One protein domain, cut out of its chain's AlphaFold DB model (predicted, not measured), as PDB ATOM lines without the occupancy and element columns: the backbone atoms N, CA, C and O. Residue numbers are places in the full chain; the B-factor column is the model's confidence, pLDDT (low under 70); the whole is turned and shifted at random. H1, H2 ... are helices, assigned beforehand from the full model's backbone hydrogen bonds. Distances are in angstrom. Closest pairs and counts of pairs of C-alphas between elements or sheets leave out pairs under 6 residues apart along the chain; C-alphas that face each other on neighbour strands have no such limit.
ATOM      1  N   MET A  13      20.542 -21.220  34.597       84.94
ATOM      2  CA  MET A  13      21.423 -20.193  35.160       84.94
ATOM      3  C   MET A  13      20.794 -19.459  36.352       84.94
ATOM      4  O   MET A  13      21.444 -19.290  37.382       84.94
ATOM      5  N   GLN A  14      19.535 -19.027  36.234       87.44
ATOM      6  CA  GLN A  14      18.826 -18.340  37.318       87.44
ATOM      7  C   GLN A  14      18.685 -19.232  38.553       87.44
ATOM      8  O   GLN A  14      18.950 -18.778  39.665       87.44
ATOM      9  N   LYS A  15      18.324 -20.508  38.359       86.94
ATOM     10  CA  LYS A  15      18.217 -21.493  39.447       86.94
ATOM     11  C   LYS A  15      19.553 -21.669  40.165       86.94
ATOM     12  O   LYS A  15      19.611 -21.525  41.380       86.94
ATOM     13  N   PHE A  16      20.631 -21.856  39.403       87.62
ATOM     14  CA  PHE A  16      21.982 -21.955  39.949       87.62
ATOM     15  C   PHE A  16      22.375 -20.714  40.769       87.62
ATOM     16  O   PHE A  16      22.834 -20.849  41.901       87.62
ATOM     17  N   ILE A  17      22.170 -19.502  40.239       86.75
ATOM     18  CA  ILE A  17      22.540 -18.254  40.929       86.75
ATOM     19  C   ILE A  17      21.777 -18.097  42.251       86.75
ATOM     20  O   ILE A  17      22.375 -17.736  43.264       86.75
ATOM     21  N   VAL A  18      20.475 -18.398  42.258       85.44
ATOM     22  CA  VAL A  18      19.644 -18.362  43.471       85.44
ATOM     23  C   VAL A  18      20.129 -19.366  44.501       85.44
ATOM     24  O   VAL A  18      20.282 -19.011  45.666       85.44
ATOM     25  N   GLU A  19      20.363 -20.611  44.088       85.44
ATOM     26  CA  GLU A  19      20.830 -21.673  44.981       85.44
ATOM     27  C   GLU A  19      22.161 -21.303  45.629       85.44
ATOM     28  O   GLU A  19      22.326 -21.484  46.831       85.44
ATOM     29  N   GLN A  20      23.090 -20.732  44.859       85.06
ATOM     30  CA  GLN A  20      24.364 -20.279  45.407       85.06
ATOM     31  C   GLN A  20      24.203 -19.070  46.337       85.06
ATOM     32  O   GLN A  20      24.858 -19.016  47.370       85.06
ATOM     33  N   ARG A  21      23.331 -18.102  46.020       82.38
ATOM     34  CA  ARG A  21      23.171 -16.895  46.854       82.38
ATOM     35  C   ARG A  21      22.408 -17.163  48.153       82.38
ATOM     36  O   ARG A  21      22.696 -16.535  49.168       82.38
ATOM     37  N   LEU A  22      21.462 -18.099  48.130       78.62
ATOM     38  CA  LEU A  22      20.742 -18.552  49.321       78.62
ATOM     39  C   LEU A  22      21.540 -19.562  50.154       78.62
ATOM     40  O   LEU A  22      21.146 -19.831  51.285       78.62
ATOM     41  N   ALA A  23      22.633 -20.122  49.626       77.88
ATOM     42  CA  ALA A  23      23.537 -20.951  50.407       77.88
ATOM     43  C   ALA A  23      24.295 -20.079  51.415       77.88
ATOM     44  O   ALA A  23      24.975 -19.112  51.044       77.88
ATOM     45  N   VAL A  24      24.148 -20.451  52.682       71.06
ATOM     46  CA  VAL A  24      24.778 -19.819  53.836       71.06
ATOM     47  C   VAL A  24      25.882 -20.751  54.329       71.06
ATOM     48  O   VAL A  24      25.673 -21.966  54.367       71.06
ATOM     49  N   ASP A  25      27.060 -20.214  54.638       70.25
ATOM     50  CA  ASP A  25      28.148 -21.011  55.210       70.25
ATOM     51  C   ASP A  25      27.956 -21.270  56.717       70.25
ATOM     52  O   ASP A  25      27.010 -20.780  57.338       70.25
ATOM     53  N   ASP A  26      28.861 -22.049  57.321       67.75
ATOM     54  CA  ASP A  26      28.798 -22.436  58.741       67.75
ATOM     55  C   ASP A  26      28.800 -21.232  59.710       67.75
ATOM     56  O   ASP A  26      28.513 -21.393  60.897       67.75
ATOM     57  N   THR A  27      29.113 -20.023  59.223       70.25
ATOM     58  CA  THR A  27      29.132 -18.778  60.004       70.25
ATOM     59  C   THR A  27      27.859 -17.946  59.871       70.25
ATOM     60  O   THR A  27      27.700 -16.955  60.584       70.25
ATOM     61  N   GLY A  28      26.919 -18.358  59.018       66.25
ATOM     62  CA  GLY A  28      25.704 -17.591  58.765       66.25
ATOM     63  C   GLY A  28      25.848 -16.551  57.648       66.25
ATOM     64  O   GLY A  28      24.905 -15.792  57.426       66.25
ATOM     65  N   GLU A  29      26.978 -16.508  56.931       71.00
ATOM     66  CA  GLU A  29      27.213 -15.545  55.850       71.00
ATOM     67  C   GLU A  29      26.796 -16.091  54.476       71.00
ATOM     68  O   GLU A  29      26.995 -17.260  54.136       71.00
ATOM     69  N   HIS A  30      26.212 -15.217  53.650       74.88
ATOM     70  CA  HIS A  30      25.841 -15.553  52.277       74.88
ATOM     71  C   HIS A  30      27.073 -15.703  51.380       74.88
ATOM     72  O   HIS A  30      28.017 -14.912  51.433       74.88
ATOM     73  N   THR A  31      27.017 -16.659  50.451       78.25
ATOM     74  CA  THR A  31      28.076 -16.863  49.452       78.25
ATOM     75  C   THR A  31      28.361 -15.572  48.666       78.25
ATOM     76  O   THR A  31      27.452 -14.972  48.081       78.25
ATOM     77  N   THR A  32      29.626 -15.135  48.643       80.44
ATOM     78  CA  THR A  32      30.048 -13.892  47.973       80.44
ATOM     79  C   THR A  32      29.967 -13.998  46.449       80.44
ATOM     80  O   THR A  32      30.043 -15.091  45.880       80.44
ATOM     81  N   TYR A  33      29.866 -12.858  45.756       79.38
ATOM     82  CA  TYR A  33      29.800 -12.808  44.289       79.38
ATOM     83  C   TYR A  33      30.992 -13.515  43.614       79.38
ATOM     84  O   TYR A  33      30.830 -14.146  42.569       79.38
ATOM     85  N   GLU A  34      32.178 -13.465  44.222       79.31
ATOM     86  CA  GLU A  34      33.395 -14.126  43.743       79.31
ATOM     87  C   GLU A  34      33.298 -15.654  43.851       79.31
ATOM     88  O   GLU A  34      33.677 -16.359  42.914       79.31
ATOM     89  N   LYS A  35      32.742 -16.168  44.956       82.25
ATOM     90  CA  LYS A  35      32.518 -17.608  45.161       82.25
ATOM     91  C   LYS A  35      31.481 -18.153  44.170       82.25
ATOM     92  O   LYS A  35      31.712 -19.199  43.566       82.25
ATOM     93  N   ILE A  36      30.392 -17.413  43.925       84.06
ATOM     94  CA  ILE A  36      29.374 -17.778  42.918       84.06
ATOM     95  C   ILE A  36      30.003 -17.854  41.522       84.06
ATOM     96  O   ILE A  36      29.755 -18.794  40.766       84.06
ATOM     97  N   ARG A  37      30.852 -16.878  41.184       83.94
ATOM     98  CA  ARG A  37      31.576 -16.854  39.911       83.94
ATOM     99  C   ARG A  37      32.509 -18.057  39.757       83.94
ATOM    100  O   ARG A  37      32.512 -18.665  38.691       83.94
ATOM    101  N   ALA A  38      33.272 -18.414  40.791       82.75
ATOM    102  CA  ALA A  38      34.152 -19.582  40.757       82.75
ATOM    103  C   ALA A  38      33.361 -20.889  40.566       82.75
ATOM    104  O   ALA A  38      33.673 -21.676  39.674       82.75
ATOM    105  N   ALA A  39      32.269 -21.068  41.318       84.69
ATOM    106  CA  ALA A  39      31.392 -22.232  41.197       84.69
ATOM    107  C   ALA A  39      30.724 -22.340  39.812       84.69
ATOM    108  O   ALA A  39      30.455 -23.444  39.330       84.69
ATOM    109  N   PHE A  40      30.454 -21.204  39.159       85.56
ATOM    110  CA  PHE A  40      29.930 -21.183  37.796       85.56
ATOM    111  C   PHE A  40      30.947 -21.725  36.784       85.56
ATOM    112  O   PHE A  40      30.581 -22.554  35.953       85.56
ATOM    113  N   GLU A  41      32.217 -21.315  36.866       82.69
ATOM    114  CA  GLU A  41      33.263 -21.773  35.937       82.69
ATOM    115  C   GLU A  41      33.443 -23.297  35.956       82.69
ATOM    116  O   GLU A  41      33.635 -23.910  34.906       82.69
ATOM    117  N   GLU A  42      33.301 -23.924  37.125       82.88
ATOM    118  CA  GLU A  42      33.381 -25.382  37.277       82.88
ATOM    119  C   GLU A  42      32.149 -26.114  36.722       82.88
ATOM    120  O   GLU A  42      32.247 -27.242  36.229       82.88
ATOM    121  N   LYS A  43      30.965 -25.492  36.803       84.56
ATOM    122  CA  LYS A  43      29.679 -26.134  36.479       84.56
ATOM    123  C   LYS A  43      29.095 -25.734  35.127       84.56
ATOM    124  O   LYS A  43      28.138 -26.376  34.693       84.56
ATOM    125  N   LYS A  44      29.658 -24.748  34.421       81.38
ATOM    126  CA  LYS A  44      29.094 -24.201  33.171       81.38
ATOM    127  C   LYS A  44      28.806 -25.250  32.092       81.38
ATOM    128  O   LYS A  44      27.761 -25.182  31.454       81.38
ATOM    129  N   MET A  45      29.653 -26.277  31.965       80.12
ATOM    130  CA  MET A  45      29.437 -27.397  31.034       80.12
ATOM    131  C   MET A  45      28.191 -28.216  31.394       80.12
ATOM    132  O   MET A  45      27.397 -28.555  30.523       80.12
ATOM    133  N   LYS A  46      27.985 -28.499  32.687       81.62
ATOM    134  CA  LYS A  46      26.819 -29.249  33.187       81.62
ATOM    135  C   LYS A  46      25.535 -28.418  33.164       81.62
ATOM    136  O   LYS A  46      24.454 -28.980  33.044       81.62
ATOM    137  N   LEU A  47      25.658 -27.097  33.277       79.19
ATOM    138  CA  LEU A  47      24.539 -26.155  33.218       79.19
ATOM    139  C   LEU A  47      24.094 -25.834  31.778       79.19
ATOM    140  O   LEU A  47      23.087 -25.152  31.616       79.19
ATOM    141  N   GLY A  48      24.812 -26.316  30.752       80.69
ATOM    142  CA  GLY A  48      24.475 -26.088  29.341       80.69
ATOM    143  C   GLY A  48      25.011 -24.777  28.753       80.69
ATOM    144  O   GLY A  48      24.474 -24.302  27.759       80.69
ATOM    145  N   TYR A  49      26.063 -24.197  29.342       82.00
ATOM    146  CA  TYR A  49      26.672 -22.928  28.914       82.00
ATOM    147  C   TYR A  49      28.176 -23.086  28.585       82.00
ATOM    148  O   TYR A  49      29.017 -22.490  29.265       82.00
ATOM    149  N   PRO A  50      28.552 -23.900  27.578       72.31
ATOM    150  CA  PRO A  50      29.953 -24.227  27.278       72.31
ATOM    151  C   PRO A  50      30.772 -23.030  26.768       72.31
ATOM    152  O   PRO A  50      31.957 -22.919  27.081       72.31
ATOM    153  N   ASP A  51      30.132 -22.112  26.036       74.44
ATOM    154  CA  ASP A  51      30.786 -20.975  25.371       74.44
ATOM    155  C   ASP A  51      30.855 -19.708  26.244       74.44
ATOM    156  O   ASP A  51      31.453 -18.696  25.861       74.44
ATOM    157  N   GLU A  52      30.259 -19.741  27.439       75.44
ATOM    158  CA  GLU A  52      30.195 -18.585  28.330       75.44
ATOM    159  C   GLU A  52      31.488 -18.419  29.143       75.44
ATOM    160  O   GLU A  52      31.925 -19.310  29.876       75.44
ATOM    161  N   LYS A  53      32.117 -17.241  29.010       66.38
ATOM    162  CA  LYS A  53      33.485 -17.010  29.510       66.38
ATOM    163  C   LYS A  53      33.584 -16.538  30.960       66.38
ATOM    164  O   LYS A  53      34.564 -16.888  31.598       66.38
ATOM    165  N   VAL A  54      32.662 -15.684  31.432       75.62
ATOM    166  CA  VAL A  54      32.721 -15.065  32.779       75.62
ATOM    167  C   VAL A  54      31.349 -14.595  33.273       75.62
ATOM    168  O   VAL A  54      30.704 -13.798  32.592       75.62
ATOM    169  N   LEU A  55      30.924 -14.981  34.478       82.19
ATOM    170  CA  LEU A  55      29.751 -14.401  35.158       82.19
ATOM    171  C   LEU A  55      30.154 -13.172  36.006       82.19
ATOM    172  O   LEU A  55      30.774 -13.325  37.057       82.19
ATOM    173  N   TYR A  56      29.840 -11.949  35.555       82.69
ATOM    174  CA  TYR A  56      30.171 -10.717  36.293       82.69
ATOM    175  C   TYR A  56      29.147 -10.391  37.391       82.69
ATOM    176  O   TYR A  56      27.991 -10.802  37.315       82.69
ATOM    177  N   LYS A  57      29.546  -9.557  38.364       81.06
ATOM    178  CA  LYS A  57      28.667  -9.062  39.441       81.06
ATOM    179  C   LYS A  57      27.362  -8.465  38.899       81.06
ATOM    180  O   LYS A  57      26.294  -8.856  39.350       81.06
ATOM    181  N   ASN A  58      27.438  -7.612  37.874       80.06
ATOM    182  CA  ASN A  58      26.250  -7.003  37.266       80.06
ATOM    183  C   ASN A  58      25.288  -8.047  36.684       80.06
ATOM    184  O   ASN A  58      24.084  -7.906  36.844       80.06
ATOM    185  N   ASN A  59      25.794  -9.124  36.071       84.19
ATOM    186  CA  ASN A  59      24.953 -10.216  35.575       84.19
ATOM    187  C   ASN A  59      24.202 -10.909  36.717       84.19
ATOM    188  O   ASN A  59      23.028 -11.229  36.565       84.19
ATOM    189  N   ILE A  60      24.867 -11.114  37.856       83.12
ATOM    190  CA  ILE A  60      24.263 -11.720  39.046       83.12
ATOM    191  C   ILE A  60      23.187 -10.786  39.616       83.12
ATOM    192  O   ILE A  60      22.067 -11.229  39.855       83.12
ATOM    193  N   THR A  61      23.475  -9.490  39.758       82.12
ATOM    194  CA  THR A  61      22.501  -8.495  40.235       82.12
ATOM    195  C   THR A  61      21.288  -8.396  39.308       82.12
ATOM    196  O   THR A  61      20.157  -8.482  39.777       82.12
ATOM    197  N   THR A  62      21.490  -8.284  37.991       83.12
ATOM    198  CA  THR A  62      20.390  -8.252  37.014       83.12
ATOM    199  C   THR A  62      19.565  -9.534  37.055       83.12
ATOM    200  O   THR A  62      18.340  -9.466  37.067       83.12
ATOM    201  N   CYS A  63      20.216 -10.696  37.152       85.94
ATOM    202  CA  CYS A  63      19.546 -11.981  37.307       85.94
ATOM    203  C   CYS A  63      18.639 -11.999  38.549       85.94
ATOM    204  O   CYS A  63      17.469 -12.364  38.442       85.94
ATOM    205  N   LEU A  64      19.149 -11.579  39.714       84.31
ATOM    206  CA  LEU A  64      18.385 -11.529  40.966       84.31
ATOM    207  C   LEU A  64      17.208 -10.547  40.891       84.31
ATOM    208  O   LEU A  64      16.115 -10.879  41.349       84.31
ATOM    209  N   LEU A  65      17.397  -9.378  40.272       80.62
ATOM    210  CA  LEU A  65      16.319  -8.412  40.036       80.62
ATOM    211  C   LEU A  65      15.239  -8.981  39.108       80.62
ATOM    212  O   LEU A  65      14.053  -8.796  39.365       80.62
ATOM    213  N   ASP A  66      15.619  -9.714  38.063       83.44
ATOM    214  CA  ASP A  66      14.656 -10.323  37.141       83.44
ATOM    215  C   ASP A  66      13.882 -11.474  37.773       83.44
ATOM    216  O   ASP A  66      12.672 -11.562  37.575       83.44
ATOM    217  N   ILE A  67      14.530 -12.277  38.620       84.31
ATOM    218  CA  ILE A  67      13.853 -13.281  39.452       84.31
ATOM    219  C   ILE A  67      12.844 -12.606  40.388       84.31
ATOM    220  O   ILE A  67      11.689 -13.024  40.444       84.31
ATOM    221  N   ALA A  68      13.248 -11.534  41.076       81.62
ATOM    222  CA  ALA A  68      12.385 -10.779  41.984       81.62
ATOM    223  C   ALA A  68      11.169 -10.176  41.256       81.62
ATOM    224  O   ALA A  68      10.060 -10.132  41.784       81.62
ATOM    225  N   MET A  69      11.356  -9.756  40.004       79.12
ATOM    226  CA  MET A  69      10.294  -9.220  39.155       79.12
ATOM    227  C   MET A  69       9.455 -10.302  38.451       79.12
ATOM    228  O   MET A  69       8.487  -9.959  37.769       79.12
ATOM    229  N   GLY A  70       9.781 -11.588  38.629       81.50
ATOM    230  CA  GLY A  70       9.051 -12.723  38.060       81.50
ATOM    231  C   GLY A  70       9.317 -12.958  36.571       81.50
ATOM    232  O   GLY A  70       8.423 -13.408  35.857       81.50
ATOM    233  N   TYR A  71      10.514 -12.621  36.087       83.31
ATOM    234  CA  TYR A  71      10.918 -12.772  34.691       83.31
ATOM    235  C   TYR A  71      12.034 -13.804  34.516       83.31
ATOM    236  O   TYR A  71      12.959 -13.923  35.325       83.31
ATOM    237  N   ARG A  72      11.975 -14.525  33.393       84.38
ATOM    238  CA  ARG A  72      13.092 -15.341  32.921       84.38
ATOM    239  C   ARG A  72      14.215 -14.428  32.428       84.38
ATOM    240  O   ARG A  72      13.966 -13.481  31.686       84.38
ATOM    241  N   TRP A  73      15.440 -14.753  32.812       85.44
ATOM    242  CA  TRP A  73      16.661 -14.060  32.420       85.44
ATOM    243  C   TRP A  73      17.670 -15.064  31.871       85.44
ATOM    244  O   TRP A  73      17.858 -16.154  32.423       85.44
ATOM    245  N   GLU A  74      18.341 -14.671  30.793       80.88
ATOM    246  CA  GLU A  74      19.482 -15.383  30.236       80.88
ATOM    247  C   GLU A  74      20.610 -14.405  29.944       80.88
ATOM    248  O   GLU A  74      20.402 -13.270  29.511       80.88
ATOM    249  N   LYS A  75      21.831 -14.869  30.183       74.19
ATOM    250  CA  LYS A  75      23.027 -14.112  29.859       74.19
ATOM    251  C   LYS A  75      23.106 -13.951  28.340       74.19
ATOM    252  O   LYS A  75      22.893 -14.913  27.612       74.19
ATOM    253  N   SER A  76      23.383 -12.734  27.873       66.94
ATOM    254  CA  SER A  76      23.530 -12.409  26.442       66.94
ATOM    255  C   SER A  76      22.223 -12.386  25.627       66.94
ATOM    256  O   SER A  76      22.237 -11.938  24.483       66.94
ATOM    257  N   ALA A  77      21.079 -12.765  26.210       65.44
ATOM    258  CA  ALA A  77      19.777 -12.594  25.577       65.44
ATOM    259  C   ALA A  77      19.339 -11.126  25.681       65.44
ATOM    260  O   ALA A  77      18.899 -10.656  26.733       65.44
ATOM    261  N   SER A  78      19.442 -10.378  24.584       52.25
ATOM    262  CA  SER A  78      18.799  -9.072  24.477       52.25
ATOM    263  C   SER A  78      17.290  -9.274  24.345       52.25
ATOM    264  O   SER A  78      16.744  -9.268  23.242       52.25
ATOM    265  N   LEU A  79      16.588  -9.437  25.465       54.94
ATOM    266  CA  LEU A  79      15.134  -9.271  25.507       54.94
ATOM    267  C   LEU A  79      14.824  -7.768  25.420       54.94
ATOM    268  O   LEU A  79      14.365  -7.140  26.370       54.94
ATOM    269  N   GLY A  80      15.173  -7.161  24.283       51.91
ATOM    270  CA  GLY A  80      14.813  -5.794  23.951       51.91
ATOM    271  C   GLY A  80      13.302  -5.718  23.773       51.91
ATOM    272  O   GLY A  80      12.756  -6.281  22.831       51.91
ATOM    273  N   GLY A  81      12.624  -5.051  24.702       60.34
ATOM    274  CA  GLY A  81      11.177  -4.880  24.675       60.34
ATOM    275  C   GLY A  81      10.664  -4.266  25.972       60.34
ATOM    276  O   GLY A  81      11.241  -4.453  27.045       60.34
ATOM    277  N   ARG A  82       9.569  -3.504  25.889       60.81
ATOM    278  CA  ARG A  82       8.875  -3.007  27.081       60.81
ATOM    279  C   ARG A  82       8.270  -4.208  27.810       60.81
ATOM    280  O   ARG A  82       7.488  -4.945  27.218       60.81
ATOM    281  N   ARG A  83       8.625  -4.402  29.083       73.12
ATOM    282  CA  ARG A  83       8.019  -5.450  29.920       73.12
ATOM    283  C   ARG A  83       6.510  -5.223  30.034       73.12
ATOM    284  O   ARG A  83       6.069  -4.076  30.151       73.12
ATOM    285  N   PHE A  84       5.743  -6.310  30.013       77.94
ATOM    286  CA  PHE A  84       4.308  -6.270  30.278       77.94
ATOM    287  C   PHE A  84       4.034  -5.758  31.700       77.94
ATOM    288  O   PHE A  84       4.908  -5.768  32.572       77.94
ATOM    289  N   TYR A  85       2.826  -5.239  31.932       82.12
ATOM    290  CA  TYR A  85       2.475  -4.669  33.235       82.12
ATOM    291  C   TYR A  85       2.509  -5.725  34.354       82.12
ATOM    292  O   TYR A  85       3.048  -5.440  35.433       82.12
ATOM    293  N   LEU A  86       1.978  -6.918  34.057       82.81
ATOM    294  CA  LEU A  86       2.060  -8.146  34.847       82.81
ATOM    295  C   LEU A  86       3.129  -9.067  34.251       82.81
ATOM    296  O   LEU A  86       3.309  -9.108  33.033       82.81
ATOM    297  N   CYS A  87       3.856  -9.789  35.105       83.94
ATOM    298  CA  CYS A  87       4.714 -10.875  34.634       83.94
ATOM    299  C   CYS A  87       3.857 -12.111  34.293       83.94
ATOM    300  O   CYS A  87       2.699 -12.164  34.707       83.94
ATOM    301  N   PRO A  88       4.405 -13.129  33.603       84.12
ATOM    302  CA  PRO A  88       3.633 -14.308  33.198       84.12
ATOM    303  C   PRO A  88       2.909 -15.025  34.347       84.12
ATOM    304  O   PRO A  88       1.813 -15.540  34.157       84.12
ATOM    305  N   LYS A  89       3.502 -15.041  35.549       82.88
ATOM    306  CA  LYS A  89       2.882 -15.655  36.728       82.88
ATOM    307  C   LYS A  89       1.691 -14.842  37.237       82.88
ATOM    308  O   LYS A  89       0.621 -15.405  37.420       82.88
ATOM    309  N   ASP A  90       1.863 -13.534  37.410       86.69
ATOM    310  CA  ASP A  90       0.778 -12.633  37.818       86.69
ATOM    311  C   ASP A  90      -0.371 -12.635  36.796       86.69
ATOM    312  O   ASP A  90      -1.533 -12.553  37.174       86.69
ATOM    313  N   ASP A  91      -0.037 -12.728  35.506       85.31
ATOM    314  CA  ASP A  91      -1.001 -12.831  34.409       85.31
ATOM    315  C   ASP A  91      -1.814 -14.129  34.508       85.31
ATOM    316  O   ASP A  91      -3.041 -14.101  34.431       85.31
ATOM    317  N   SER A  92      -1.146 -15.256  34.782       85.94
ATOM    318  CA  SER A  92      -1.815 -16.533  35.044       85.94
ATOM    319  C   SER A  92      -2.690 -16.482  36.295       85.94
ATOM    320  O   SER A  92      -3.818 -16.957  36.248       85.94
ATOM    321  N   ASP A  93      -2.198 -15.898  37.392       87.12
ATOM    322  CA  ASP A  93      -2.935 -15.819  38.658       87.12
ATOM    323  C   ASP A  93      -4.194 -14.951  38.515       87.12
ATOM    324  O   ASP A  93      -5.262 -15.329  38.991       87.12
ATOM    325  N   LEU A  94      -4.094 -13.820  37.807       86.69
ATOM    326  CA  LEU A  94      -5.252 -12.995  37.470       86.69
ATOM    327  C   LEU A  94      -6.222 -13.742  36.543       86.69
ATOM    328  O   LEU A  94      -7.431 -13.689  36.755       86.69
ATOM    329  N   CYS A  95      -5.719 -14.468  35.539       86.56
ATOM    330  CA  CYS A  95      -6.563 -15.300  34.679       86.56
ATOM    331  C   CYS A  95      -7.310 -16.383  35.469       86.56
ATOM    332  O   CYS A  95      -8.469 -16.669  35.170       86.56
ATOM    333  N   ASP A  96      -6.658 -16.999  36.452       88.62
ATOM    334  CA  ASP A  96      -7.259 -18.038  37.283       88.62
ATOM    335  C   ASP A  96      -8.330 -17.465  38.215       88.62
ATOM    336  O   ASP A  96      -9.393 -18.072  38.344       88.62
ATOM    337  N   GLU A  97      -8.114 -16.271  38.774       85.69
ATOM    338  CA  GLU A  97      -9.129 -15.551  39.556       85.69
ATOM    339  C   GLU A  97     -10.352 -15.205  38.697       85.69
ATOM    340  O   GLU A  97     -11.476 -15.540  39.062       85.69
ATOM    341  N   ILE A  98     -10.137 -14.650  37.498       84.81
ATOM    342  CA  ILE A  98     -11.220 -14.333  36.552       84.81
ATOM    343  C   ILE A  98     -12.038 -15.591  36.222       84.81
ATOM    344  O   ILE A  98     -13.269 -15.551  36.171       84.81
ATOM    345  N   ARG A  99     -11.374 -16.734  36.008       85.62
ATOM    346  CA  ARG A  99     -12.060 -18.014  35.762       85.62
ATOM    347  C   ARG A  99     -12.831 -18.492  36.990       85.62
ATOM    348  O   ARG A  99     -13.942 -19.001  36.833       85.62
ATOM    349  N   ALA A 100     -12.255 -18.353  38.183       84.06
ATOM    350  CA  ALA A 100     -12.877 -18.759  39.437       84.06
ATOM    351  C   ALA A 100     -14.121 -17.922  39.760       84.06
ATOM    352  O   ALA A 100     -15.132 -18.484  40.180       84.06
ATOM    353  N   ASP A 101     -14.084 -16.613  39.529       78.81
ATOM    354  CA  ASP A 101     -15.225 -15.726  39.766       78.81
ATOM    355  C   ASP A 101     -16.329 -15.931  38.731       78.81
ATOM    356  O   ASP A 101     -17.501 -16.067  39.096       78.81
ATOM    357  N   ASN A 102     -15.959 -16.146  37.466       76.50
ATOM    358  CA  ASN A 102     -16.912 -16.542  36.432       76.50
ATOM    359  C   ASN A 102     -17.625 -17.865  36.783       76.50
ATOM    360  O   ASN A 102     -18.839 -17.986  36.621       76.50
ATOM    361  N   ALA A 103     -16.908 -18.847  37.345       79.94
ATOM    362  CA  ALA A 103     -17.503 -20.104  37.813       79.94
ATOM    363  C   ALA A 103     -18.479 -19.923  38.996       79.94
ATOM    364  O   ALA A 103     -19.365 -20.754  39.188       79.94
ATOM    365  N   LYS A 104     -18.350 -18.833  39.767       86.50
ATOM    366  CA  LYS A 104     -19.287 -18.436  40.835       86.50
ATOM    367  C   LYS A 104     -20.441 -17.559  40.325       86.50
ATOM    368  O   LYS A 104     -21.276 -17.140  41.125       86.50
ATOM    369  N   GLY A 105     -20.503 -17.271  39.022       80.94
ATOM    370  CA  GLY A 105     -21.495 -16.377  38.421       80.94
ATOM    371  C   GLY A 105     -21.208 -14.885  38.621       80.94
ATOM    372  O   GLY A 105     -22.094 -14.067  38.388       80.94
ATOM    373  N   GLN A 106     -19.997 -14.525  39.056       79.12
ATOM    374  CA  GLN A 106     -19.541 -13.142  39.186       79.12
ATOM    375  C   GLN A 106     -18.767 -12.759  37.920       79.12
ATOM    376  O   GLN A 106     -17.676 -13.263  37.664       79.12
ATOM    377  N   LEU A 107     -19.368 -11.907  37.089       80.44
ATOM    378  CA  LEU A 107     -18.738 -11.400  35.873       80.44
ATOM    379  C   LEU A 107     -17.993 -10.113  36.209       80.44
ATOM    380  O   LEU A 107     -18.631  -9.155  36.631       80.44
ATOM    381  N   LEU A 108     -16.676 -10.114  36.002       79.88
ATOM    382  CA  LEU A 108     -15.830  -8.944  36.220       79.88
ATOM    383  C   LEU A 108     -15.824  -8.051  34.978       79.88
ATOM    384  O   LEU A 108     -15.600  -8.539  33.862       79.88
ATOM    385  N   ASP A 109     -16.051  -6.757  35.163       81.81
ATOM    386  CA  ASP A 109     -15.934  -5.766  34.100       81.81
ATOM    387  C   ASP A 109     -14.482  -5.290  33.894       81.81
ATOM    388  O   ASP A 109     -13.519  -5.768  34.504       81.81
ATOM    389  N   ARG A 110     -14.290  -4.384  32.931       76.12
ATOM    390  CA  ARG A 110     -12.953  -3.919  32.547       76.12
ATOM    391  C   ARG A 110     -12.299  -3.115  33.669       76.12
ATOM    392  O   ARG A 110     -11.081  -3.208  33.846       76.12
ATOM    393  N   GLU A 111     -13.078  -2.293  34.353       80.19
ATOM    394  CA  GLU A 111     -12.646  -1.435  35.442       80.19
ATOM    395  C   GLU A 111     -12.223  -2.286  36.648       80.19
ATOM    396  O   GLU A 111     -11.121  -2.100  37.165       80.19
ATOM    397  N   GLU A 112     -13.003  -3.308  37.000       80.69
ATOM    398  CA  GLU A 112     -12.700  -4.260  38.074       80.69
ATOM    399  C   GLU A 112     -11.410  -5.052  37.795       80.69
ATOM    400  O   GLU A 112     -10.538  -5.178  38.659       80.69
ATOM    401  N   ILE A 113     -11.205  -5.520  36.558       81.88
ATOM    402  CA  ILE A 113      -9.951  -6.191  36.164       81.88
ATOM    403  C   ILE A 113      -8.755  -5.224  36.252       81.88
ATOM    404  O   ILE A 113      -7.654  -5.618  36.658       81.88
ATOM    405  N   ALA A 114      -8.953  -3.951  35.895       81.12
ATOM    406  CA  ALA A 114      -7.917  -2.928  36.001       81.12
ATOM    407  C   ALA A 114      -7.553  -2.596  37.460       81.12
ATOM    408  O   ALA A 114      -6.409  -2.209  37.709       81.12
ATOM    409  N   GLU A 115      -8.467  -2.791  38.415       84.00
ATOM    410  CA  GLU A 115      -8.211  -2.670  39.857       84.00
ATOM    411  C   GLU A 115      -7.516  -3.910  40.447       84.00
ATOM    412  O   GLU A 115      -6.621  -3.784  41.291       84.00
ATOM    413  N   LEU A 116      -7.848  -5.109  39.957       84.12
ATOM    414  CA  LEU A 116      -7.228  -6.364  40.399       84.12
ATOM    415  C   LEU A 116      -5.776  -6.515  39.920       84.12
ATOM    416  O   LEU A 116      -4.924  -7.014  40.659       84.12
ATOM    417  N   ALA A 117      -5.438  -6.058  38.712       83.25
ATOM    418  CA  ALA A 117      -4.081  -6.192  38.177       83.25
ATOM    419  C   ALA A 117      -2.985  -5.540  39.072       83.25
ATOM    420  O   ALA A 117      -1.970  -6.188  39.356       83.25
ATOM    421  N   PRO A 118      -3.133  -4.294  39.576       87.19
ATOM    422  CA  PRO A 118      -2.237  -3.724  40.581       87.19
ATOM    423  C   PRO A 118      -2.080  -4.578  41.842       87.19
ATOM    424  O   PRO A 118      -0.969  -4.649  42.367       87.19
ATOM    425  N   TYR A 119      -3.140  -5.240  42.315       87.19
ATOM    426  CA  TYR A 119      -3.083  -6.077  43.514       87.19
ATOM    427  C   TYR A 119      -2.112  -7.254  43.343       87.19
ATOM    428  O   TYR A 119      -1.209  -7.409  44.168       87.19
ATOM    429  N   TYR A 120      -2.202  -8.019  42.248       84.88
ATOM    430  CA  TYR A 120      -1.261  -9.123  41.983       84.88
ATOM    431  C   TYR A 120       0.175  -8.617  41.814       84.88
ATOM    432  O   TYR A 120       1.107  -9.169  42.406       84.88
ATOM    433  N   LYS A 121       0.350  -7.484  41.124       84.62
ATOM    434  CA  LYS A 121       1.657  -6.834  40.979       84.62
ATOM    435  C   LYS A 121       2.260  -6.424  42.325       84.62
ATOM    436  O   LYS A 121       3.450  -6.645  42.555       84.62
ATOM    437  N   MET A 122       1.467  -5.825  43.214       83.38
ATOM    438  CA  MET A 122       1.909  -5.388  44.545       83.38
ATOM    439  C   MET A 122       2.170  -6.570  45.477       83.38
ATOM    440  O   MET A 122       3.168  -6.572  46.199       83.38
ATOM    441  N   LYS A 123       1.335  -7.613  45.409       84.44
ATOM    442  CA  LYS A 123       1.545  -8.880  46.116       84.44
ATOM    443  C   LYS A 123       2.888  -9.503  45.730       84.44
ATOM    444  O   LYS A 123       3.653  -9.880  46.617       84.44
ATOM    445  N   ARG A 124       3.232  -9.522  44.434       84.81
ATOM    446  CA  ARG A 124       4.555  -9.956  43.964       84.81
ATOM    447  C   ARG A 124       5.669  -9.044  44.471       84.81
ATOM    448  O   ARG A 124       6.641  -9.558  45.006       84.81
ATOM    449  N   LEU A 125       5.546  -7.719  44.337       80.69
ATOM    450  CA  LEU A 125       6.588  -6.771  44.770       80.69
ATOM    451  C   LEU A 125       6.893  -6.864  46.275       80.69
ATOM    452  O   LEU A 125       8.049  -6.753  46.673       80.69
ATOM    453  N   SER A 126       5.885  -7.140  47.105       80.88
ATOM    454  CA  SER A 126       6.071  -7.405  48.537       80.88
ATOM    455  C   SER A 126       6.912  -8.666  48.788       80.88
ATOM    456  O   SER A 126       7.845  -8.657  49.594       80.88
ATOM    457  N   THR A 127       6.645  -9.747  48.051       80.25
ATOM    458  CA  THR A 127       7.444 -10.982  48.113       80.25
ATOM    459  C   THR A 127       8.848 -10.784  47.529       80.25
ATOM    460  O   THR A 127       9.825 -11.268  48.097       80.25
ATOM    461  N   ALA A 128       8.966 -10.006  46.451       79.38
ATOM    462  CA  ALA A 128      10.220  -9.633  45.805       79.38
ATOM    463  C   ALA A 128      11.146  -8.868  46.757       79.38
ATOM    464  O   ALA A 128      12.340  -9.151  46.815       79.38
ATOM    465  N   PHE A 129      10.591  -7.948  47.550       74.12
ATOM    466  CA  PHE A 129      11.338  -7.220  48.574       74.12
ATOM    467  C   PHE A 129      11.913  -8.173  49.630       74.12
ATOM    468  O   PHE A 129      13.101  -8.117  49.926       74.12
ATOM    469  N   LYS A 130      11.107  -9.121  50.134       78.88
ATOM    470  CA  LYS A 130      11.578 -10.153  51.079       78.88
ATOM    471  C   LYS A 130      12.683 -11.027  50.477       78.88
ATOM    472  O   LYS A 130      13.666 -11.308  51.157       78.88
ATOM    473  N   PHE A 131      12.540 -11.417  49.208       80.56
ATOM    474  CA  PHE A 131      13.535 -12.205  48.477       80.56
ATOM    475  C   PHE A 131      14.866 -11.461  48.297       80.56
ATOM    476  O   PHE A 131      15.929 -12.034  48.536       80.56
ATOM    477  N   LEU A 132      14.822 -10.193  47.882       76.38
ATOM    478  CA  LEU A 132      16.027  -9.389  47.669       76.38
ATOM    479  C   LEU A 132      16.751  -9.111  48.990       76.38
ATOM    480  O   LEU A 132      17.970  -9.272  49.042       76.38
ATOM    481  N   SER A 133      16.012  -8.828  50.067       73.56
ATOM    482  CA  SER A 133      16.579  -8.715  51.416       73.56
ATOM    483  C   SER A 133      17.215 -10.027  51.889       73.56
ATOM    484  O   SER A 133      18.299  -9.999  52.458       73.56
ATOM    485  N   SER A 134      16.607 -11.189  51.604       73.62
ATOM    486  CA  SER A 134      17.202 -12.498  51.934       73.62
ATOM    487  C   SER A 134      18.402 -12.875  51.063       73.62
ATOM    488  O   SER A 134      19.077 -13.856  51.344       73.62
ATOM    489  N   CYS A 135      18.630 -12.153  49.966       70.75
ATOM    490  CA  CYS A 135      19.787 -12.334  49.092       70.75
ATOM    491  C   CYS A 135      20.862 -11.272  49.340       70.75
ATOM    492  O   CYS A 135      21.792 -11.189  48.531       70.75
ATOM    493  N   ASP A 136      20.725 -10.454  50.394       67.50
ATOM    494  CA  ASP A 136      21.667  -9.383  50.727       67.50
ATOM    495  C   ASP A 136      21.959  -8.519  49.477       67.50
ATOM    496  O   ASP A 136      23.086  -8.343  49.013       67.50
TER     497      ASP A 136
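What this domain is: This is residues 13 to 136 of the 398 residues of the protein "DDE superfamily endonuclease containing protein" of Trichomonas vaginalis (UniProt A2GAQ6). Three short helices, H1, H2 and H3, gather loosely at one end, and H4 and H5 make a splayed helical hairpin toward the other, with residues 125 to 132 of H5 packing on H3. Residues 77 to 82 stick out. The 124 printed residues, all helix in class with five named helices, H1 to H5, are loose: radius of gyration of the C-alphas 18.5 A, spans 55 by 35 by 22 A.

How they stand to each other: H1, residues 13 to 22, touches H3, residues 57 to 68, about perpendicular at 87 degrees; the closest C-alphas, Gln 14 and Cys 63, are 6.4 A apart. H1 and H2, residues 33 to 43, only just touch, with 3 pairs of C-alphas within 8 A, the closest Gln 20 and Ile 36 at 6.1 A. H3 touches H5, residues 110 to 134, with residues 64 to 68 alone, closest at C-alphas Ala 68 and Ala 128, 4.5 A. H4, residues 88 to 103, touches H5 with residues 90 to 94 alone, at a steep tilt of 43 degrees, opposite ways, closest at C-alphas Asp 90 and Tyr 120, 5.8 A. Every O i to N i+4 pair is within hydrogen-bond range in H1, H2, H3 and H4, and 19 of 21 in H5.

Where its parts are: H1 begins at C-alpha 13 (21.423, -20.193, 35.160). H5, 36.9 A long, ends at C-alpha 134 (17.202, -12.498, 51.934).

The domain as a whole: The printed part has no cut. The links H2 to H3 and H3 to H4 are long. Residues 76 to 82 are among those under pLDDT 70.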